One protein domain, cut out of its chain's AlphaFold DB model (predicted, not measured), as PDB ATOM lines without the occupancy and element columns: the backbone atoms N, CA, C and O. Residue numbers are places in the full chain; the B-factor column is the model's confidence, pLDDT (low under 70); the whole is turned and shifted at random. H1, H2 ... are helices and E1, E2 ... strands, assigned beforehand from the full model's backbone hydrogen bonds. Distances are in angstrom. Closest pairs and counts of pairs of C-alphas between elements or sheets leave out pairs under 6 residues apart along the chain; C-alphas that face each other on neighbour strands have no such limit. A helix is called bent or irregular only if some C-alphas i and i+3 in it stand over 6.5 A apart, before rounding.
ATOM      1  N   LYS A   5     120.499 184.272 210.901       89.56
ATOM      2  CA  LYS A   5     119.737 185.511 211.036       89.56
ATOM      3  C   LYS A   5     118.606 185.550 210.025       89.56
ATOM      4  O   LYS A   5     118.799 185.154 208.883       89.56
ATOM      5  N   ASN A   6     117.457 186.053 210.455       91.75
ATOM      6  CA  ASN A   6     116.341 186.361 209.580       91.75
ATOM      7  C   ASN A   6     116.407 187.844 209.204       91.75
ATOM      8  O   ASN A   6     116.363 188.702 210.088       91.75
ATOM      9  N   ILE A   7     116.554 188.128 207.919       95.19
ATOM     10  CA  ILE A   7     116.545 189.473 207.352       95.19
ATOM     11  C   ILE A   7     115.122 189.737 206.890       95.19
ATOM     12  O   ILE A   7     114.647 189.057 205.990       95.19
ATOM     13  N   THR A   8     114.453 190.699 207.501       93.44
ATOM     14  CA  THR A   8     113.081 191.071 207.173       93.44
ATOM     15  C   THR A   8     113.078 192.474 206.594       93.44
ATOM     16  O   THR A   8     113.520 193.412 207.254       93.44
ATOM     17  N   ILE A   9     112.582 192.615 205.367       94.94
ATOM     18  CA  ILE A   9     112.384 193.909 204.714       94.94
ATOM     19  C   ILE A   9     110.894 194.213 204.723       94.94
ATOM     20  O   ILE A   9     110.090 193.351 204.373       94.94
ATOM     21  N   THR A  10     110.522 195.424 205.128       91.12
ATOM     22  CA  THR A  10     109.122 195.851 205.220       91.12
ATOM     23  C   THR A  10     108.926 197.197 204.538       91.12
ATOM     24  O   THR A  10     109.666 198.143 204.811       91.12
ATOM     25  N   GLY A  11     107.907 197.300 203.685       86.88
ATOM     26  CA  GLY A  11     107.483 198.560 203.081       86.88
ATOM     27  C   GLY A  11     106.549 199.313 204.019       86.88
ATOM     28  O   GLY A  11     105.553 198.764 204.490       86.88
ATOM     29  N   CYS A  12     106.838 200.572 204.309       87.75
ATOM     30  CA  CYS A  12     106.003 201.439 205.136       87.75
ATOM     31  C   CYS A  12     105.827 202.774 204.426       87.75
ATOM     32  O   CYS A  12     106.811 203.332 203.971       87.75
ATOM     33  N   SER A  13     104.610 203.315 204.351       83.94
ATOM     34  CA  SER A  13     104.384 204.653 203.775       83.94
ATOM     35  C   SER A  13     105.079 204.847 202.415       83.94
ATOM     36  O   SER A  13     105.846 205.789 202.217       83.94
ATOM     37  N   LEU A  14     104.882 203.891 201.506       80.00
ATOM     38  CA  LEU A  14     105.338 203.966 200.126       80.00
ATOM     39  C   LEU A  14     104.220 204.545 199.261       80.00
ATOM     40  O   LEU A  14     103.111 204.007 199.255       80.00
ATOM     41  N   ASP A  15     104.528 205.616 198.532       78.69
ATOM     42  CA  ASP A  15     103.575 206.291 197.643       78.69
ATOM     43  C   ASP A  15     103.319 205.492 196.350       78.69
ATOM     44  O   ASP A  15     102.273 205.632 195.718       78.69
ATOM     45  N   ALA A  16     104.258 204.616 195.978       84.25
ATOM     46  CA  ALA A  16     104.183 203.695 194.848       84.25
ATOM     47  C   ALA A  16     104.973 202.403 195.150       84.25
ATOM     48  O   ALA A  16     105.797 202.404 196.072       84.25
ATOM     49  N   PRO A  17     104.748 201.305 194.397       87.31
ATOM     50  CA  PRO A  17     105.615 200.132 194.452       87.31
ATOM     51  C   PRO A  17     107.073 200.505 194.171       87.31
ATOM     52  O   PRO A  17     107.356 201.319 193.292       87.31
ATOM     53  N   VAL A  18     107.994 199.908 194.924       88.25
ATOM     54  CA  VAL A  18     109.437 200.122 194.779       88.25
ATOM     55  C   VAL A  18     110.112 198.784 194.548       88.25
ATOM     56  O   VAL A  18     109.973 197.874 195.364       88.25
ATOM     57  N   THR A  19     110.903 198.677 193.488       93.75
ATOM     58  CA  THR A  19     111.746 197.502 193.269       93.75
ATOM     59  C   THR A  19     113.032 197.648 194.069       93.75
ATOM     60  O   THR A  19     113.738 198.647 193.941       93.75
ATOM     61  N   LEU A  20     113.355 196.663 194.899       95.56
ATOM     62  CA  LEU A  20     114.596 196.606 195.657       95.56
ATOM     63  C   LEU A  20     115.485 195.492 195.129       95.56
ATOM     64  O   LEU A  20     115.030 194.368 194.931       95.56
ATOM     65  N   THR A  21     116.769 195.795 194.995       97.31
ATOM     66  CA  THR A  21     117.810 194.819 194.683       97.31
ATOM     67  C   THR A  21     118.693 194.648 195.906       97.31
ATOM     68  O   THR A  21     119.269 195.611 196.416       97.31
ATOM     69  N   LEU A  22     118.802 193.414 196.379       97.69
ATOM     70  CA  LEU A  22     119.669 193.014 197.475       97.69
ATOM     71  C   LEU A  22     120.893 192.315 196.899       97.69
ATOM     72  O   LEU A  22     120.759 191.393 196.095       97.69
ATOM     73  N   GLY A  23     122.082 192.683 197.357       96.25
ATOM     74  CA  GLY A  23     123.312 192.013 196.942       96.25
ATOM     75  C   GLY A  23     124.400 192.081 198.000       96.25
ATOM     76  O   GLY A  23     124.451 193.005 198.813       96.25
ATOM     77  N   PHE A  24     125.291 191.094 197.980       94.44
ATOM     78  CA  PHE A  24     126.477 191.088 198.829       94.44
ATOM     79  C   PHE A  24     127.652 191.660 198.051       94.44
ATOM     80  O   PHE A  24     128.128 191.049 197.092       94.44
ATOM     81  N   LEU A  25     128.124 192.832 198.463       88.00
ATOM     82  CA  LEU A  25     129.185 193.546 197.768       88.00
ATOM     83  C   LEU A  25     130.377 193.725 198.708       88.00
ATOM     84  O   LEU A  25     130.315 194.565 199.602       88.00
ATOM     85  N   PRO A  26     131.479 192.977 198.523       72.25
ATOM     86  CA  PRO A  26     132.675 193.225 199.305       72.25
ATOM     87  C   PRO A  26     133.268 194.601 198.937       72.25
ATOM     88  O   PRO A  26     133.320 194.936 197.749       72.25
ATOM     89  N   PRO A  27     133.812 195.369 199.902       67.44
ATOM     90  CA  PRO A  27     134.362 196.710 199.653       67.44
ATOM     91  C   PRO A  27     135.454 196.731 198.578       67.44
ATOM     92  O   PRO A  27     135.627 197.700 197.842       67.44
ATOM     93  N   THR A  28     136.191 195.627 198.464       68.12
ATOM     94  CA  THR A  28     137.290 195.440 197.514       68.12
ATOM     95  C   THR A  28     136.903 194.557 196.324       68.12
ATOM     96  O   THR A  28     137.781 193.932 195.731       68.12
ATOM     97  N   ALA A  29     135.611 194.440 195.992       69.38
ATOM     98  CA  ALA A  29     135.136 193.591 194.899       69.38
ATOM     99  C   ALA A  29     135.840 193.927 193.574       69.38
ATOM    100  O   ALA A  29     135.719 195.041 193.057       69.38
ATOM    101  N   ASP A  30     136.534 192.956 192.988       77.62
ATOM    102  CA  ASP A  30     137.067 193.055 191.632       77.62
ATOM    103  C   ASP A  30     136.097 192.390 190.648       77.62
ATOM    104  O   ASP A  30     136.168 191.188 190.417       77.62
ATOM    105  N   PHE A  31     135.234 193.189 190.014       80.69
ATOM    106  CA  PHE A  31     134.222 192.725 189.051       80.69
ATOM    107  C   PHE A  31     134.818 192.072 187.791       80.69
ATOM    108  O   PHE A  31     134.078 191.562 186.953       80.69
ATOM    109  N   ARG A  32     136.146 192.076 187.620       75.69
ATOM    110  CA  ARG A  32     136.804 191.325 186.543       75.69
ATOM    111  C   ARG A  32     136.934 189.845 186.868       75.69
ATOM    112  O   ARG A  32     136.941 189.027 185.952       75.69
ATOM    113  N   THR A  33     137.077 189.510 188.145       75.62
ATOM    114  CA  THR A  33     137.399 188.151 188.594       75.62
ATOM    115  C   THR A  33     136.327 187.578 189.510       75.62
ATOM    116  O   THR A  33     136.023 186.390 189.406       75.62
ATOM    117  N   VAL A  34     135.711 188.417 190.344       85.88
ATOM    118  CA  VAL A  34     134.660 188.063 191.299       85.88
ATOM    119  C   VAL A  34     133.481 189.010 191.115       85.88
ATOM    120  O   VAL A  34     133.574 190.203 191.409       85.88
ATOM    121  N   ILE A  35     132.367 188.475 190.628       91.31
ATOM    122  CA  ILE A  35     131.182 189.259 190.279       91.31
ATOM    123  C   ILE A  35     130.073 188.998 191.303       91.31
ATOM    124  O   ILE A  35     129.665 187.847 191.454       91.31
ATOM    125  N   PRO A  36     129.600 190.026 192.023       94.06
ATOM    126  CA  PRO A  36     128.424 189.931 192.883       94.06
ATOM    127  C   PRO A  36     127.140 189.595 192.133       94.06
ATOM    128  O   PRO A  36     127.024 189.854 190.940       94.06
ATOM    129  N   ILE A  37     126.167 189.052 192.855       95.06
ATOM    130  CA  ILE A  37     124.861 188.661 192.323       95.06
ATOM    131  C   ILE A  37     123.770 189.541 192.949       95.06
ATOM    132  O   ILE A  37     123.838 189.855 194.143       95.06
ATOM    133  N   ALA A  38     122.759 189.903 192.157       96.50
ATOM    134  CA  ALA A  38     121.469 190.412 192.613       96.50
ATOM    135  C   ALA A  38     120.736 189.294 193.370       96.50
ATOM    136  O   ALA A  38     119.857 188.620 192.841       96.50
ATOM    137  N   TRP A  39     121.179 189.022 194.597       97.00
ATOM    138  CA  TRP A  39     120.773 187.867 195.392       97.00
ATOM    139  C   TRP A  39     119.253 187.766 195.558       97.00
ATOM    140  O   TRP A  39     118.702 186.675 195.412       97.00
ATOM    141  N   ARG A  40     118.580 188.887 195.835       96.56
ATOM    142  CA  ARG A  40     117.113 188.979 195.832       96.56
ATOM    143  C   ARG A  40     116.673 190.241 195.122       96.56
ATOM    144  O   ARG A  40     117.291 191.292 195.304       96.56
ATOM    145  N   VAL A  41     115.597 190.135 194.357       95.12
ATOM    146  CA  VAL A  41     114.934 191.287 193.742       95.12
ATOM    147  C   VAL A  41     113.464 191.231 194.111       95.12
ATOM    148  O   VAL A  41     112.783 190.258 193.801       95.12
ATOM    149  N   ILE A  42     112.985 192.257 194.811       94.88
ATOM    150  CA  ILE A  42     111.616 192.295 195.327       94.88
ATOM    151  C   ILE A  42     110.900 193.560 194.911       94.88
ATOM    152  O   ILE A  42     111.466 194.645 194.960       94.88
ATOM    153  N   GLU A  43     109.626 193.426 194.571       92.94
ATOM    154  CA  GLU A  43     108.718 194.561 194.491       92.94
ATOM    155  C   GLU A  43     108.065 194.758 195.858       92.94
ATOM    156  O   GLU A  43     107.361 193.887 196.371       92.94
ATOM    157  N   LEU A  44     108.332 195.901 196.477       90.94
ATOM    158  CA  LEU A  44     107.861 196.225 197.809       90.94
ATOM    159  C   LEU A  44     106.728 197.248 197.733       90.94
ATOM    160  O   LEU A  44     106.857 198.303 197.112       90.94
ATOM    161  N   THR A  45     105.627 196.955 198.422       89.44
ATOM    162  CA  THR A  45     104.490 197.869 198.596       89.44
ATOM    163  C   THR A  45     104.210 198.100 200.082       89.44
ATOM    164  O   THR A  45     104.734 197.400 200.954       89.44
ATOM    165  N   THR A  46     103.417 199.124 200.405       84.44
ATOM    166  CA  THR A  46     103.096 199.462 201.800       84.44
ATOM    167  C   THR A  46     102.426 198.289 202.519       84.44
ATOM    168  O   THR A  46     101.397 197.785 202.078       84.44
ATOM    169  N   GLY A  47     102.986 197.892 203.662       77.25
ATOM    170  CA  GLY A  47     102.492 196.793 204.492       77.25
ATOM    171  C   GLY A  47     102.992 195.410 204.074       77.25
ATOM    172  O   GLY A  47     102.813 194.461 204.837       77.25
ATOM    173  N   VAL A  48     103.651 195.282 202.918       85.31
ATOM    174  CA  VAL A  48     104.286 194.028 202.501       85.31
ATOM    175  C   VAL A  48     105.609 193.857 203.231       85.31
ATOM    176  O   VAL A  48     106.372 194.811 203.420       85.31
ATOM    177  N   SER A  49     105.872 192.622 203.655       89.25
ATOM    178  CA  SER A  49     107.130 192.247 204.272       89.25
ATOM    179  C   SER A  49     107.633 190.923 203.726       89.25
ATOM    180  O   SER A  49     106.898 189.942 203.710       89.25
ATOM    181  N   GLU A  50     108.911 190.900 203.367       93.00
ATOM    182  CA  GLU A  50     109.622 189.711 202.908       93.00
ATOM    183  C   GLU A  50     110.695 189.324 203.920       93.00
ATOM    184  O   GLU A  50     111.262 190.188 204.595       93.00
ATOM    185  N   SER A  51     110.954 188.025 204.074       93.50
ATOM    186  CA  SER A  51     111.925 187.511 205.045       93.50
ATOM    187  C   SER A  51     112.848 186.464 204.443       93.50
ATOM    188  O   SER A  51     112.398 185.524 203.795       93.50
ATOM    189  N   TYR A  52     114.140 186.595 204.733       95.12
ATOM    190  CA  TYR A  52     115.190 185.737 204.203       95.12
ATOM    191  C   TYR A  52     116.097 185.214 205.302       95.12
ATOM    192  O   TYR A  52     116.590 185.965 206.148       95.12
ATOM    193  N   LEU A  53     116.390 183.920 205.239       93.12
ATOM    194  CA  LEU A  53     117.351 183.301 206.130       93.12
ATOM    195  C   LEU A  53     118.770 183.489 205.589       93.12
ATOM    196  O   LEU A  53     119.082 183.109 204.461       93.12
ATOM    197  N   TRP A  54     119.648 184.013 206.434       94.00
ATOM    198  CA  TRP A  54     121.087 184.047 206.210       94.00
ATOM    199  C   TRP A  54     121.804 183.199 207.257       94.00
ATOM    200  O   TRP A  54     121.395 183.145 208.424       94.00
ATOM    201  N   THR A  55     122.900 182.553 206.862       92.00
ATOM    202  CA  THR A  55     123.797 181.844 207.778       92.00
ATOM    203  C   THR A  55     125.255 182.201 207.501       92.00
ATOM    204  O   THR A  55     125.622 182.575 206.389       92.00
ATOM    205  N   ASN A  56     126.123 182.024 208.497       87.62
ATOM    206  CA  ASN A  56     127.574 182.113 208.293       87.62
ATOM    207  C   ASN A  56     128.201 180.794 207.795       87.62
ATOM    208  O   ASN A  56     129.423 180.630 207.863       87.62
ATOM    209  N   VAL A  57     127.388 179.835 207.341       90.69
ATOM    210  CA  VAL A  57     127.868 178.567 206.784       90.69
ATOM    211  C   VAL A  57     128.272 178.817 205.338       90.69
ATOM    212  O   VAL A  57     127.480 178.652 204.415       90.69
ATOM    213  N   ILE A  58     129.511 179.268 205.159       90.81
ATOM    214  CA  ILE A  58     130.082 179.554 203.843       90.81
ATOM    215  C   ILE A  58     130.232 178.253 203.057       90.81
ATOM    216  O   ILE A  58     130.696 177.232 203.578       90.81
ATOM    217  N   GLY A  59     129.884 178.307 201.780       91.06
ATOM    218  CA  GLY A  59     130.097 177.204 200.865       91.06
ATOM    219  C   GLY A  59     130.471 177.669 199.472       91.06
ATOM    220  O   GLY A  59     130.532 178.862 199.168       91.06
ATOM    221  N   ALA A  60     130.687 176.678 198.623       94.94
ATOM    222  CA  ALA A  60     130.923 176.878 197.212       94.94
ATOM    223  C   ALA A  60     129.969 176.034 196.384       94.94
ATOM    224  O   ALA A  60     129.586 174.939 196.798       94.94
ATOM    225  N   CYS A  61     129.667 176.502 195.181       97.12
ATOM    226  CA  CYS A  61     128.961 175.724 194.177       97.12
ATOM    227  C   CYS A  61     129.669 175.792 192.824       97.12
ATOM    228  O   CYS A  61     130.470 176.689 192.551       97.12
ATOM    229  N   ARG A  62     129.351 174.847 191.941       96.69
ATOM    230  CA  ARG A  62     129.515 175.084 190.506       96.69
ATOM    231  C   ARG A  62     128.459 176.107 190.096       96.69
ATOM    232  O   ARG A  62     127.279 175.765 190.094       96.69
ATOM    233  N   ALA A  63     128.867 177.309 189.710       96.44
ATOM    234  CA  ALA A  63     127.933 178.291 189.172       96.44
ATOM    235  C   ALA A  63     127.551 177.907 187.735       96.44
ATOM    236  O   ALA A  63     128.411 177.546 186.925       96.44
ATOM    237  N   ILE A  64     126.258 177.945 187.425       95.50
ATOM    238  CA  ILE A  64     125.729 177.775 186.072       95.50
ATOM    239  C   ILE A  64     125.151 179.125 185.673       95.50
ATOM    240  O   ILE A  64     124.175 179.563 186.270       95.50
ATOM    241  N   ILE A  65     125.795 179.784 184.714       93.44
ATOM    242  CA  ILE A  65     125.391 181.105 184.239       93.44
ATOM    243  C   ILE A  65     124.613 180.916 182.942       93.44
ATOM    244  O   ILE A  65     125.134 180.312 181.999       93.44
ATOM    245  N   ASP A  66     123.388 181.417 182.910       92.19
ATOM    246  CA  ASP A  66     122.586 181.482 181.696       92.19
ATOM    247  C   ASP A  66     123.155 182.545 180.741       92.19
ATOM    248  O   ASP A  66     123.488 183.656 181.162       92.19
ATOM    249  N   SER A  67     123.329 182.203 179.462       86.62
ATOM    250  CA  SER A  67     123.981 183.098 178.495       86.62
ATOM    251  C   SER A  67     123.143 184.316 178.132       86.62
ATOM    252  O   SER A  67     123.714 185.332 177.739       86.62
ATOM    253  N   ASP A  68     121.823 184.204 178.254       85.94
ATOM    254  CA  ASP A  68     120.884 185.177 177.708       85.94
ATOM    255  C   ASP A  68     120.489 186.188 178.787       85.94
ATOM    256  O   ASP A  68     120.453 187.390 178.541       85.94
ATOM    257  N   SER A  69     120.267 185.700 180.006       86.00
ATOM    258  CA  SER A  69     119.847 186.501 181.160       86.00
ATOM    259  C   SER A  69     120.979 186.852 182.125       86.00
ATOM    260  O   SER A  69     120.771 187.630 183.045       86.00
ATOM    261  N   SER A  70     122.172 186.260 181.976       91.06
ATOM    262  CA  SER A  70     123.262 186.374 182.963       91.06
ATOM    263  C   SER A  70     122.862 185.968 184.392       91.06
ATOM    264  O   SER A  70     123.540 186.337 185.355       91.06
ATOM    265  N   THR A  71     121.789 185.185 184.544       94.69
ATOM    266  CA  THR A  71     121.336 184.656 185.835       94.69
ATOM    267  C   THR A  71     122.172 183.457 186.263       94.69
ATOM    268  O   THR A  71     122.666 182.677 185.444       94.69
ATOM    269  N   VAL A  72     122.366 183.316 187.572       95.44
ATOM    270  CA  VAL A  72     123.221 182.296 188.176       95.44
ATOM    271  C   VAL A  72     122.367 181.279 188.917       95.44
ATOM    272  O   VAL A  72     121.730 181.592 189.914       95.44
ATOM    273  N   THR A  73     122.429 180.022 188.489       96.06
ATOM    274  CA  THR A  73     121.843 178.896 189.224       96.06
ATOM    275  C   THR A  73     122.953 178.086 189.904       96.06
ATOM    276  O   THR A  73     123.965 177.771 189.260       96.06
ATOM    277  N   PRO A  74     122.814 177.716 191.191       94.81
ATOM    278  CA  PRO A  74     123.771 176.836 191.843       94.81
ATOM    279  C   PRO A  74     123.636 175.404 191.309       94.81
ATOM    280  O   PRO A  74     122.570 174.796 191.332       94.81
ATOM    281  N   GLY A  75     124.740 174.851 190.809       93.00
ATOM    282  CA  GLY A  75     124.884 173.421 190.559       93.00
ATOM    283  C   GLY A  75     125.231 172.674 191.847       93.00
ATOM    284  O   GLY A  75     124.838 173.061 192.939       93.00
ATOM    285  N   THR A  76     126.036 171.614 191.737       94.12
ATOM    286  CA  THR A  76     126.571 170.917 192.916       94.12
ATOM    287  C   THR A  76     127.259 171.901 193.858       94.12
ATOM    288  O   THR A  76     128.082 172.699 193.397       94.12
ATOM    289  N   HIS A  77     126.969 171.806 195.154       95.44
ATOM    290  CA  HIS A  77     127.534 172.654 196.200       95.44
ATOM    291  C   HIS A  77     128.087 171.850 197.380       95.44
ATOM    292  O   HIS A  77     127.868 170.644 197.491       95.44
ATOM    293  N   SER A  78     128.883 172.510 198.221       95.25
ATOM    294  CA  SER A  78     129.460 171.935 199.440       95.25
ATOM    295  C   SER A  78     129.820 173.039 200.447       95.25
ATOM    296  O   SER A  78     130.260 174.116 200.024       95.25
ATOM    297  N   PRO A  79     129.665 172.815 201.767       94.12
ATOM    298  CA  PRO A  79     130.174 173.736 202.781       94.12
ATOM    299  C   PRO A  79     131.705 173.759 202.761       94.12
ATOM    300  O   PRO A  79     132.351 172.720 202.894       94.12
ATOM    301  N   ILE A  80     132.299 174.951 202.671       91.00
ATOM    302  CA  ILE A  80     133.754 175.156 202.685       91.00
ATOM    303  C   ILE A  80     134.091 176.122 203.835       91.00
ATOM    304  O   ILE A  80     134.186 177.338 203.626       91.00
ATOM    305  N   PRO A  81     134.268 175.611 205.069       88.81
ATOM    306  CA  PRO A  81     134.602 176.441 206.221       88.81
ATOM    307  C   PRO A  81     135.906 177.221 206.023       88.81
ATOM    308  O   PRO A  81     136.803 176.771 205.309       88.81
ATOM    309  N   ILE A  82     136.044 178.355 206.714       86.81
ATOM    310  CA  ILE A  82     137.277 179.159 206.702       86.81
ATOM    311  C   ILE A  82     138.472 178.286 207.107       86.81
ATOM    312  O   ILE A  82     138.398 177.524 208.074       86.81
ATOM    313  N   GLY A  83     139.578 178.400 206.368       85.38
ATOM    314  CA  GLY A  83     140.771 177.579 206.575       85.38
ATOM    315  C   GLY A  83     140.652 176.169 206.002       85.38
ATOM    316  O   GLY A  83     141.385 175.265 206.414       85.38
ATOM    317  N   ARG A  84     139.723 175.949 205.063       92.75
ATOM    318  CA  ARG A  84     139.578 174.689 204.324       92.75
ATOM    319  C   ARG A  84     139.693 174.894 202.818       92.75
ATOM    320  O   ARG A  84     139.459 175.980 202.283       92.75
ATOM    321  N   LEU A 104     137.190 167.769 202.389       94.25
ATOM    322  CA  LEU A 104     137.816 168.989 202.882       94.25
ATOM    323  C   LEU A 104     139.240 168.712 203.363       94.25
ATOM    324  O   LEU A 104     139.477 167.879 204.239       94.25
ATOM    325  N   THR A 105     140.184 169.505 202.873       96.06
ATOM    326  CA  THR A 105     141.577 169.500 203.326       96.06
ATOM    327  C   THR A 105     141.872 170.750 204.160       96.06
ATOM    328  O   THR A 105     141.274 171.806 203.918       96.06
ATOM    329  N   PRO A 106     142.738 170.666 205.190       93.56
ATOM    330  CA  PRO A 106     143.225 171.850 205.891       93.56
ATOM    331  C   PRO A 106     143.893 172.836 204.928       93.56
ATOM    332  O   PRO A 106     144.621 172.440 204.017       93.56
ATOM    333  N   TYR A 107     143.655 174.123 205.148       88.81
ATOM    334  CA  TYR A 107     144.319 175.208 204.446       88.81
ATOM    335  C   TYR A 107     144.750 176.252 205.470       88.81
ATOM    336  O   TYR A 107     143.912 176.907 206.080       88.81
ATOM    337  N   ASP A 108     146.060 176.419 205.646       81.88
ATOM    338  CA  ASP A 108     146.654 177.231 206.720       81.88
ATOM    339  C   ASP A 108     146.510 178.756 206.513       81.88
ATOM    340  O   ASP A 108     147.334 179.551 206.963       81.88
ATOM    341  N   GLN A 109     145.465 179.194 205.809       80.44
ATOM    342  CA  GLN A 109     145.127 180.596 205.598       80.44
ATOM    343  C   GLN A 109     143.735 180.900 206.144       80.44
ATOM    344  O   GLN A 109     142.864 180.041 206.212       80.44
ATOM    345  N   ARG A 110     143.482 182.168 206.480       84.00
ATOM    346  CA  ARG A 110     142.161 182.642 206.933       84.00
ATOM    347  C   ARG A 110     141.182 182.849 205.771       84.00
ATOM    348  O   ARG A 110     140.484 183.853 205.731       84.00
ATOM    349  N   LYS A 111     141.185 181.931 204.810       83.19
ATOM    350  CA  LYS A 111     140.365 181.975 203.599       83.19
ATOM    351  C   LYS A 111     139.769 180.605 203.321       83.19
ATOM    352  O   LYS A 111     140.318 179.591 203.758       83.19
ATOM    353  N   SER A 112     138.671 180.585 202.587       87.31
ATOM    354  CA  SER A 112     138.081 179.364 202.044       87.31
ATOM    355  C   SER A 112     138.393 179.321 200.562       87.31
ATOM    356  O   SER A 112     138.222 180.323 199.868       87.31
ATOM    357  N   ARG A 113     138.842 178.180 200.039       93.00
ATOM    358  CA  ARG A 113     139.122 178.079 198.601       93.00
ATOM    359  C   ARG A 113     138.616 176.793 197.978       93.00
ATOM    360  O   ARG A 113     138.549 175.750 198.624       93.00
ATOM    361  N   TYR A 121     137.893 175.342 181.937       92.81
ATOM    362  CA  TYR A 121     137.379 176.505 182.661       92.81
ATOM    363  C   TYR A 121     136.028 176.184 183.298       92.81
ATOM    364  O   TYR A 121     135.196 175.521 182.673       92.81
ATOM    365  N   ILE A 122     135.791 176.693 184.506       94.31
ATOM    366  CA  ILE A 122     134.489 176.588 185.166       94.31
ATOM    367  C   ILE A 122     134.194 177.830 186.005       94.31
ATOM    368  O   ILE A 122     135.114 178.456 186.529       94.31
ATOM    369  N   ASP A 123     132.921 178.184 186.135       94.88
ATOM    370  CA  ASP A 123     132.483 179.232 187.052       94.88
ATOM    371  C   ASP A 123     132.237 178.627 188.442       94.88
ATOM    372  O   ASP A 123     131.612 177.567 188.583       94.88
ATOM    373  N   ILE A 124     132.758 179.279 189.480       96.56
ATOM    374  CA  ILE A 124     132.636 178.835 190.873       96.56
ATOM    375  C   ILE A 124     131.856 179.894 191.642       96.56
ATOM    376  O   ILE A 124     132.289 181.040 191.734       96.56
ATOM    377  N   GLY A 125     130.708 179.509 192.190       95.94
ATOM    378  CA  GLY A 125     129.904 180.367 193.048       95.94
ATOM    379  C   GLY A 125     130.398 180.311 194.488       95.94
ATOM    380  O   GLY A 125     130.750 179.242 194.989       95.94
ATOM    381  N   ALA A 126     130.398 181.461 195.150       94.62
ATOM    382  CA  ALA A 126     130.599 181.604 196.582       94.62
ATOM    383  C   ALA A 126     129.301 182.110 197.212       94.62
ATOM    384  O   ALA A 126     128.570 182.901 196.610       94.62
ATOM    385  N   GLY A 127     128.993 181.620 198.404       94.69
ATOM    386  CA  GLY A 127     127.682 181.817 198.996       94.69
ATOM    387  C   GLY A 127     127.571 181.203 200.372       94.69
ATOM    388  O   GLY A 127     128.572 180.902 201.030       94.69
ATOM    389  N   TYR A 128     126.337 181.014 200.807       94.31
ATOM    390  CA  TYR A 128     126.037 180.392 202.087       94.31
ATOM    391  C   TYR A 128     124.972 179.312 201.941       94.31
ATOM    392  O   TYR A 128     124.225 179.280 200.964       94.31
ATOM    393  N   ILE A 129     124.933 178.411 202.920       91.81
ATOM    394  CA  ILE A 129     124.004 177.283 202.947       91.81
ATOM    395  C   ILE A 129     122.993 177.480 204.070       91.81
ATOM    396  O   ILE A 129     123.361 177.725 205.224       91.81
ATOM    397  N   THR A 130     121.715 177.346 203.745       91.88
ATOM    398  CA  THR A 130     120.635 177.226 204.728       91.88
ATOM    399  C   THR A 130     120.305 175.755 204.947       91.88
ATOM    400  O   THR A 130     120.421 174.948 204.032       91.88
ATOM    401  N   ASP A 131     119.929 175.403 206.181       87.12
ATOM    402  CA  ASP A 131     119.474 174.052 206.540       87.12
ATOM    403  C   ASP A 131     120.444 172.900 206.174       87.12
ATOM    404  O   ASP A 131     119.999 171.809 205.836       87.12
ATOM    405  N   LEU A 132     121.765 173.109 206.313       83.44
ATOM    406  CA  LEU A 132     122.820 172.121 205.991       83.44
ATOM    407  C   LEU A 132     122.592 170.718 206.598       83.44
ATOM    408  O   LEU A 132     122.957 169.709 206.010       83.44
ATOM    409  N   ASP A 133     121.984 170.633 207.783       83.44
ATOM    410  CA  ASP A 133     121.739 169.353 208.463       83.44
ATOM    411  C   ASP A 133     120.424 168.672 208.025       83.44
ATOM    412  O   ASP A 133     120.031 167.643 208.584       83.44
ATOM    413  N   LYS A 134     119.711 169.237 207.042       87.81
ATOM    414  CA  LYS A 134     118.427 168.740 206.529       87.81
ATOM    415  C   LYS A 134     118.478 168.609 205.002       87.81
ATOM    416  O   LYS A 134     118.036 169.513 204.295       87.81
ATOM    417  N   PRO A 135     118.898 167.451 204.466       82.62
ATOM    418  CA  PRO A 135     119.093 167.269 203.024       82.62
ATOM    419  C   PRO A 135     117.871 167.587 202.145       82.62
ATOM    420  O   PRO A 135     118.027 167.926 200.980       82.62
ATOM    421  N   SER A 136     116.649 167.471 202.677       85.44
ATOM    422  CA  SER A 136     115.409 167.768 201.944       85.44
ATOM    423  C   SER A 136     115.077 169.260 201.831       85.44
ATOM    424  O   SER A 136     114.183 169.612 201.069       85.44
ATOM    425  N   SER A 137     115.725 170.116 202.622       86.75
ATOM    426  CA  SER A 137     115.502 171.569 202.656       86.75
ATOM    427  C   SER A 137     116.806 172.366 202.568       86.75
ATOM    428  O   SER A 137     116.786 173.578 202.739       86.75
ATOM    429  N   GLU A 138     117.935 171.687 202.364       90.06
ATOM    430  CA  GLU A 138     119.233 172.319 202.188       90.06
ATOM    431  C   GLU A 138     119.226 173.135 200.897       90.06
ATOM    432  O   GLU A 138     118.917 172.620 199.821       90.06
ATOM    433  N   GLU A 139     119.603 174.402 201.003       92.88
ATOM    434  CA  GLU A 139     119.651 175.307 199.862       92.88
ATOM    435  C   GLU A 139     120.960 176.092 199.873       92.88
ATOM    436  O   GLU A 139     121.419 176.572 200.915       92.88
ATOM    437  N   PHE A 140     121.570 176.212 198.697       94.94
ATOM    438  CA  PHE A 140     122.746 177.041 198.487       94.94
ATOM    439  C   PHE A 140     122.337 178.369 197.863       94.94
ATOM    440  O   PHE A 140     121.771 178.396 196.774       94.94
ATOM    441  N   HIS A 141     122.712 179.466 198.510       96.31
ATOM    442  CA  HIS A 141     122.446 180.822 198.040       96.31
ATOM    443  C   HIS A 141     123.741 181.412 197.478       96.31
ATOM    444  O   HIS A 141     124.596 181.838 198.265       96.31
ATOM    445  N   PRO A 142     123.951 181.405 196.145       95.38
ATOM    446  CA  PRO A 142     125.114 182.053 195.559       95.38
ATOM    447  C   PRO A 142     124.979 183.570 195.718       95.38
ATOM    448  O   PRO A 142     123.917 184.140 195.480       95.38
ATOM    449  N   VAL A 143     126.069 184.228 196.109       95.75
ATOM    450  CA  VAL A 143     126.106 185.691 196.287       95.75
ATOM    451  C   VAL A 143     127.244 186.353 195.510       95.75
ATOM    452  O   VAL A 143     127.171 187.538 195.199       95.75
ATOM    453  N   LEU A 144     128.274 185.580 195.149       94.50
ATOM    454  CA  LEU A 144     129.377 185.986 194.278       94.50
ATOM    455  C   LEU A 144     129.702 184.858 193.290       94.50
ATOM    456  O   LEU A 144     129.550 183.677 193.614       94.50
ATOM    457  N   VAL A 145     130.248 185.198 192.124       94.19
ATOM    458  CA  VAL A 145     130.777 184.237 191.146       94.19
ATOM    459  C   VAL A 145     132.220 184.565 190.787       94.19
ATOM    460  O   VAL A 145     132.519 185.641 190.272       94.19
ATOM    461  N   CYS A 146     133.111 183.597 190.986       92.38
ATOM    462  CA  CYS A 146     134.430 183.574 190.368       92.38
ATOM    463  C   CYS A 146     134.291 183.030 188.944       92.38
ATOM    464  O   CYS A 146     134.055 181.831 188.757       92.38
ATOM    465  N   ARG A 147     134.405 183.897 187.935       90.12
ATOM    466  CA  ARG A 147     134.186 183.493 186.540       90.12
ATOM    467  C   ARG A 147     135.417 182.850 185.922       90.12
ATOM    468  O   ARG A 147     136.541 183.287 186.158       90.12
ATOM    469  N   ARG A 148     135.186 181.860 185.054       89.88
ATOM    470  CA  ARG A 148     136.195 181.212 184.200       89.88
ATOM    471  C   ARG A 148     137.461 180.838 184.975       89.88
ATOM    472  O   ARG A 148     138.577 181.119 184.536       89.88
ATOM    473  N   ASP A 158     135.377 182.422 200.466       83.94
ATOM    474  CA  ASP A 158     135.054 183.310 201.573       83.94
ATOM    475  C   ASP A 158     134.580 184.666 201.043       83.94
ATOM    476  O   ASP A 158     135.098 185.187 200.055       83.94
ATOM    477  N   TYR A 159     133.578 185.236 201.707       85.38
ATOM    478  CA  TYR A 159     133.059 186.557 201.392       85.38
ATOM    479  C   TYR A 159     132.746 187.322 202.676       85.38
ATOM    480  O   TYR A 159     132.471 186.731 203.724       85.38
ATOM    481  N   VAL A 160     132.799 188.650 202.586       85.25
ATOM    482  CA  VAL A 160     132.320 189.534 203.651       85.25
ATOM    483  C   VAL A 160     130.805 189.652 203.485       85.25
ATOM    484  O   VAL A 160     130.369 190.064 202.408       85.25
ATOM    485  N   PRO A 161     129.989 189.295 204.493       90.44
ATOM    486  CA  PRO A 161     128.534 189.325 204.386       90.44
ATOM    487  C   PRO A 161     128.002 190.750 204.579       90.44
ATOM    488  O   PRO A 161     127.207 191.026 205.475       90.44
ATOM    489  N   GLU A 162     128.489 191.661 203.743       92.31
ATOM    490  CA  GLU A 162     128.062 193.050 203.660       92.31
ATOM    491  C   GLU A 162     126.902 193.147 202.673       92.31
ATOM    492  O   GLU A 162     127.078 193.151 201.451       92.31
ATOM    493  N   LEU A 163     125.693 193.143 203.231       94.88
ATOM    494  CA  LEU A 163     124.464 193.240 202.466       94.88
ATOM    495  C   LEU A 163     124.224 194.701 202.101       94.88
ATOM    496  O   LEU A 163     124.260 195.573 202.966       94.88
ATOM    497  N   ASN A 164     123.942 194.938 200.829       95.56
ATOM    498  CA  ASN A 164     123.562 196.226 200.279       95.56
ATOM    499  C   ASN A 164     122.146 196.115 199.711       95.56
ATOM    500  O   ASN A 164     121.803 195.115 199.077       95.56
ATOM    501  N   VAL A 165     121.338 197.143 199.954       95.81
ATOM    502  CA  VAL A 165     119.969 197.277 199.454       95.81
ATOM    503  C   VAL A 165     119.918 198.524 198.588       95.81
ATOM    504  O   VAL A 165     120.111 199.635 199.083       95.81
ATOM    505  N   TRP A 166     119.650 198.351 197.302       94.62
ATOM    506  CA  TRP A 166     119.425 199.438 196.352       94.62
ATOM    507  C   TRP A 166     117.955 199.482 195.950       94.62
ATOM    508  O   TRP A 166     117.266 198.467 196.020       94.62
ATOM    509  N   ALA A 167     117.491 200.644 195.501       91.88
ATOM    510  CA  ALA A 167     116.187 200.777 194.865       91.88
ATOM    511  C   ALA A 167     116.322 201.004 193.364       91.88
ATOM    512  O   ALA A 167     117.269 201.645 192.909       91.88
ATOM    513  N   ASN A 168     115.315 200.518 192.641       86.56
ATOM    514  CA  ASN A 168     115.059 200.767 191.229       86.56
ATOM    515  C   ASN A 168     116.263 200.447 190.334       86.56
ATOM    516  O   ASN A 168     116.562 201.193 189.401       86.56
ATOM    517  N   LEU A 169     116.966 199.350 190.633       88.19
ATOM    518  CA  LEU A 169     117.920 198.782 189.688       88.19
ATOM    519  C   LEU A 169     117.194 197.808 188.760       88.19
ATOM    520  O   LEU A 169     116.362 197.022 189.208       88.19
ATOM    521  N   ASP A 170     117.556 197.849 187.484       90.44
ATOM    522  CA  ASP A 170     117.025 196.962 186.450       90.44
ATOM    523  C   ASP A 170     117.853 195.668 186.393       90.44
ATOM    524  O   ASP A 170     118.638 195.449 185.475       90.44
ATOM    525  N   TYR A 171     117.759 194.871 187.462       91.25
ATOM    526  CA  TYR A 171     118.377 193.549 187.572       91.25
ATOM    527  C   TYR A 171     117.309 192.503 187.873       91.25
ATOM    528  O   TYR A 171     116.423 192.737 188.699       91.25
ATOM    529  N   ALA A 172     117.430 191.324 187.273       93.56
ATOM    530  CA  ALA A 172     116.658 190.151 187.657       93.56
ATOM    531  C   ALA A 172     117.245 189.479 188.909       93.56
ATOM    532  O   ALA A 172     118.436 189.592 189.218       93.56
ATOM    533  N   GLU A 173     116.415 188.731 189.642       95.56
ATOM    534  CA  GLU A 173     116.918 187.904 190.738       95.56
ATOM    535  C   GLU A 173     117.944 186.888 190.217       95.56
ATOM    536  O   GLU A 173     117.762 186.247 189.183       95.56
ATOM    537  N   SER A 174     119.030 186.724 190.967       96.62
ATOM    538  CA  SER A 174     120.192 185.902 190.620       96.62
ATOM    539  C   SER A 174     121.011 186.394 189.420       96.62
ATOM    540  O   SER A 174     121.931 185.691 188.997       96.62
ATOM    541  N   GLU A 175     120.754 187.588 188.885       95.00
ATOM    542  CA  GLU A 175     121.572 188.185 187.826       95.00
ATOM    543  C   GLU A 175     122.937 188.662 188.347       95.00
ATOM    544  O   GLU A 175     123.077 189.138 189.476       95.00
ATOM    545  N   LEU A 176     123.977 188.541 187.519       92.25
ATOM    546  CA  LEU A 176     125.288 189.125 187.796       92.25
ATOM    547  C   LEU A 176     125.226 190.661 187.821       92.25
ATOM    548  O   LEU A 176     124.928 191.302 186.815       92.25
ATOM    549  N   LEU A 177     125.620 191.267 188.940       91.06
ATOM    550  CA  LEU A 177     125.719 192.720 189.052       91.06
ATOM    551  C   LEU A 177     126.871 193.254 188.196       91.06
ATOM    552  O   LEU A 177     127.970 192.692 188.154       91.06
ATOM    553  N   SER A 178     126.651 194.404 187.567       89.31
ATOM    554  CA  SER A 178     127.711 195.127 186.865       89.31
ATOM    555  C   SER A 178     128.449 196.075 187.810       89.31
ATOM    556  O   SER A 178     127.961 196.423 188.884       89.31
ATOM    557  N   SER A 179     129.624 196.558 187.405       86.50
ATOM    558  CA  SER A 179     130.406 197.489 188.225       86.50
ATOM    559  C   SER A 179     129.717 198.835 188.481       86.50
ATOM    560  O   SER A 179     130.190 199.578 189.341       86.50
ATOM    561  N   SER A 180     128.630 199.161 187.767       84.25
ATOM    562  CA  SER A 180     127.864 200.399 187.971       84.25
ATOM    563  C   SER A 180     127.289 200.509 189.384       84.25
ATOM    564  O   SER A 180     127.200 201.614 189.916       84.25
ATOM    565  N   VAL A 181     126.993 199.385 190.051       82.12
ATOM    566  CA  VAL A 181     126.455 199.391 191.422       82.12
ATOM    567  C   VAL A 181     127.408 200.035 192.431       82.12
ATOM    568  O   VAL A 181     126.965 200.518 193.465       82.12
ATOM    569  N   LYS A 182     128.712 200.125 192.123       83.75
ATOM    570  CA  LYS A 182     129.697 200.817 192.971       83.75
ATOM    571  C   LYS A 182     129.507 202.331 193.020       83.75
ATOM    572  O   LYS A 182     129.910 202.953 193.995       83.75
ATOM    573  N   SER A 183     128.959 202.923 191.960       81.56
ATOM    574  CA  SER A 183     128.655 204.359 191.909       81.56
ATOM    575  C   SER A 183     127.265 204.690 192.451       81.56
ATOM    576  O   SER A 183     126.935 205.864 192.585       81.56
ATOM    577  N   ILE A 184     126.455 203.677 192.767       84.38
ATOM    578  CA  ILE A 184     125.095 203.856 193.268       84.38
ATOM    579  C   ILE A 184     125.118 203.691 194.784       84.38
ATOM    580  O   ILE A 184     125.437 202.621 195.307       84.38
ATOM    581  N   LYS A 185     124.758 204.758 195.500       86.81
ATOM    582  CA  LYS A 185     124.632 204.713 196.956       86.81
ATOM    583  C   LYS A 185     123.486 203.756 197.332       86.81
ATOM    584  O   LYS A 185     122.368 203.963 196.862       86.81
ATOM    585  N   PRO A 186     123.729 202.730 198.162       92.31
ATOM    586  CA  PRO A 186     122.658 201.875 198.655       92.31
ATOM    587  C   PRO A 186     121.739 202.662 199.599       92.31
ATOM    588  O   PRO A 186     122.203 203.527 200.347       92.31
ATOM    589  N   LEU A 187     120.447 202.328 199.598       92.50
ATOM    590  CA  LEU A 187     119.482 202.830 200.581       92.50
ATOM    591  C   LEU A 187     119.864 202.395 201.992       92.50
ATOM    592  O   LEU A 187     119.735 203.157 202.945       92.50
ATOM    593  N   TRP A 188     120.345 201.160 202.109       94.31
ATOM    594  CA  TRP A 188     120.832 200.582 203.349       94.31
ATOM    595  C   TRP A 188     121.996 199.644 203.056       94.31
ATOM    596  O   TRP A 188     121.985 198.917 202.063       94.31
ATOM    597  N   HIS A 189     122.992 199.637 203.932       93.50
ATOM    598  CA  HIS A 189     124.061 198.650 203.908       93.50
ATOM    599  C   HIS A 189     124.421 198.232 205.333       93.50
ATOM    600  O   HIS A 189     124.313 199.024 206.273       93.50
ATOM    601  N   GLY A 190     124.868 196.990 205.503       91.06
ATOM    602  CA  GLY A 190     125.281 196.498 206.809       91.06
ATOM    603  C   GLY A 190     126.008 195.161 206.763       91.06
ATOM    604  O   GLY A 190     125.671 194.265 205.987       91.06
ATOM    605  N   ASN A 191     126.994 195.003 207.650       91.38
ATOM    606  CA  ASN A 191     127.670 193.729 207.851       91.38
ATOM    607  C   ASN A 191     126.811 192.808 208.730       91.38
ATOM    608  O   ASN A 191     126.664 193.008 209.943       91.38
ATOM    609  N   LEU A 192     126.286 191.741 208.126       90.19
ATOM    610  CA  LEU A 192     125.412 190.790 208.806       90.19
ATOM    611  C   LEU A 192     126.111 190.039 209.940       90.19
ATOM    612  O   LEU A 192     125.420 189.483 210.785       90.19
ATOM    613  N   THR A 193     127.442 189.998 210.018       86.88
ATOM    614  CA  THR A 193     128.143 189.386 211.166       86.88
ATOM    615  C   THR A 193     128.236 190.307 212.377       86.88
ATOM    616  O   THR A 193     128.278 189.811 213.502       86.88
ATOM    617  N   GLU A 194     128.197 191.621 212.167       88.06
ATOM    618  CA  GLU A 194     128.426 192.635 213.206       88.06
ATOM    619  C   GLU A 194     127.128 193.140 213.845       88.06
ATOM    620  O   GLU A 194     127.126 193.570 214.997       88.06
ATOM    621  N   ILE A 195     126.001 193.053 213.132       85.50
ATOM    622  CA  ILE A 195     124.687 193.423 213.671       85.50
ATOM    623  C   ILE A 195     124.324 192.489 214.837       85.50
ATOM    624  O   ILE A 195     124.402 191.271 214.719       85.50
ATOM    625  N   THR A 196     123.894 193.001 215.984       83.00
ATOM    626  CA  THR A 196     123.502 192.134 217.108       83.00
ATOM    627  C   THR A 196     122.101 191.549 216.913       83.00
ATOM    628  O   THR A 196     121.220 192.214 216.380       83.00
ATOM    629  N   GLY A 197     121.868 190.327 217.399       83.88
ATOM    630  CA  GLY A 197     120.552 189.678 217.361       83.88
ATOM    631  C   GLY A 197     120.353 188.700 216.198       83.88
ATOM    632  O   GLY A 197     121.220 188.521 215.340       83.88
ATOM    633  N   LYS A 198     119.204 188.009 216.223       87.56
ATOM    634  CA  LYS A 198     118.800 187.009 215.215       87.56
ATOM    635  C   LYS A 198     117.864 187.567 214.144       87.56
ATOM    636  O   LYS A 198     117.677 186.911 213.129       87.56
ATOM    637  N   GLN A 199     117.262 188.729 214.375       88.44
ATOM    638  CA  GLN A 199     116.378 189.393 213.423       88.44
ATOM    639  C   GLN A 199     117.013 190.711 212.997       88.44
ATOM    640  O   GLN A 199     117.461 191.482 213.845       88.44
ATOM    641  N   ILE A 200     117.063 190.943 211.692       90.94
ATOM    642  CA  ILE A 200     117.524 192.183 211.076       90.94
ATOM    643  C   ILE A 200     116.308 192.760 210.369       90.94
ATOM    644  O   ILE A 200     115.885 192.218 209.355       90.94
ATOM    645  N   MET A 201     115.723 193.815 210.929       90.88
ATOM    646  CA  MET A 201     114.566 194.481 210.335       90.88
ATOM    647  C   MET A 201     115.035 195.705 209.560       90.88
ATOM    648  O   MET A 201     115.727 196.554 210.124       90.88
TER     649      MET A 201
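What this domain is: This is residues 5 to 84, 104 to 113, 121 to 148 and 158 to 201 of the 416 residues of an uncharacterized protein of Trametes coccinea BRFM310 (UniProt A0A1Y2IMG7). At one end of the domain a five-strand sheet, E3 E9 E8 E6 E7, folds back on itself about E8; at the other end two smaller sheets, E4 E2 E10 E11 and E5 E1 E12, are partly face to face. E3 and E4 follow nearly one line from the folded sheet into one smaller sheet, and the short helix H1 is on none of the three. The printed part has 162 residues, with named elements in the order E1 to E10, H1, E11, E12. The class is mostly strand; the first two sheets are antiparallel, in the orders just written, and E5 E1 E12 is mixed. The whole is compact, with a radius of gyration of the C-alphas of 15.8 A and spans of 53 by 36 by 31 A.

Where its parts are: E1, residues 5 to 11, begins at C-alpha 5 (119.737, 185.511, 211.036) and is 19.6 A long. E2 is residues 18 to 24, 19.7 A; E3 is 34 to 36; E4 is 38 to 44; E5 is 49 to 55, 20.0 A. E6 is residues 58 to 65, 20.2 A, and bends by 59 degrees at residue 62; E7 is 72 to 79 and bends by 77 degrees at 76. E8 is residues 122 to 130, 24.0 A, and E9 is 139 to 148, 23.5 A. E10 is residues 162 to 167, H1 is 179 to 183, E11 is 188 to 191, and E12 is 199 to 201, ending at C-alpha 201 (114.566, 194.481, 210.335).

How they stand to each other: In the folded sheet, one sheet bent back into two leaves, E3 and E9 face E6 and E7, with E8 as the hinge. E8 and E9 form a hairpin, with N 126 and O 144 at 2.8 A. E6 and E7 form another, with N 75 and O 62 at 2.8 A. E3 runs on into E4 at 12 degrees. E4 and E2 are antiparallel, with N 20 and O 42 at 2.8 A. The closest C-alphas of E4 and E9, Trp 39 and Val 143, are 5.8 A apart. E5 and E1 are antiparallel, with N 7 and O 52 at 2.8 A; E1 and E12 are parallel, with N 8 and O 200 at 2.8 A. The closest C-alphas of E1 and E4, Gly 11 and Leu 44, are 5.8 A apart. In H1, 0 of 1 O i to N i+4 pairs and 2 of 2 O i to N i+3 pairs are within hydrogen-bond range.

The domain as a whole: The farthest C-alphas, Asp 15 and Thr 105, are 53.2 A apart. Residues 85 to 103, 114 to 120 and 149 to 157 are not printed, with C-alpha gaps of 6.1, 16.1 and 17.5 A. Of the links printed whole, E10 to H1 is long. Residues 27 to 29 are under pLDDT 70.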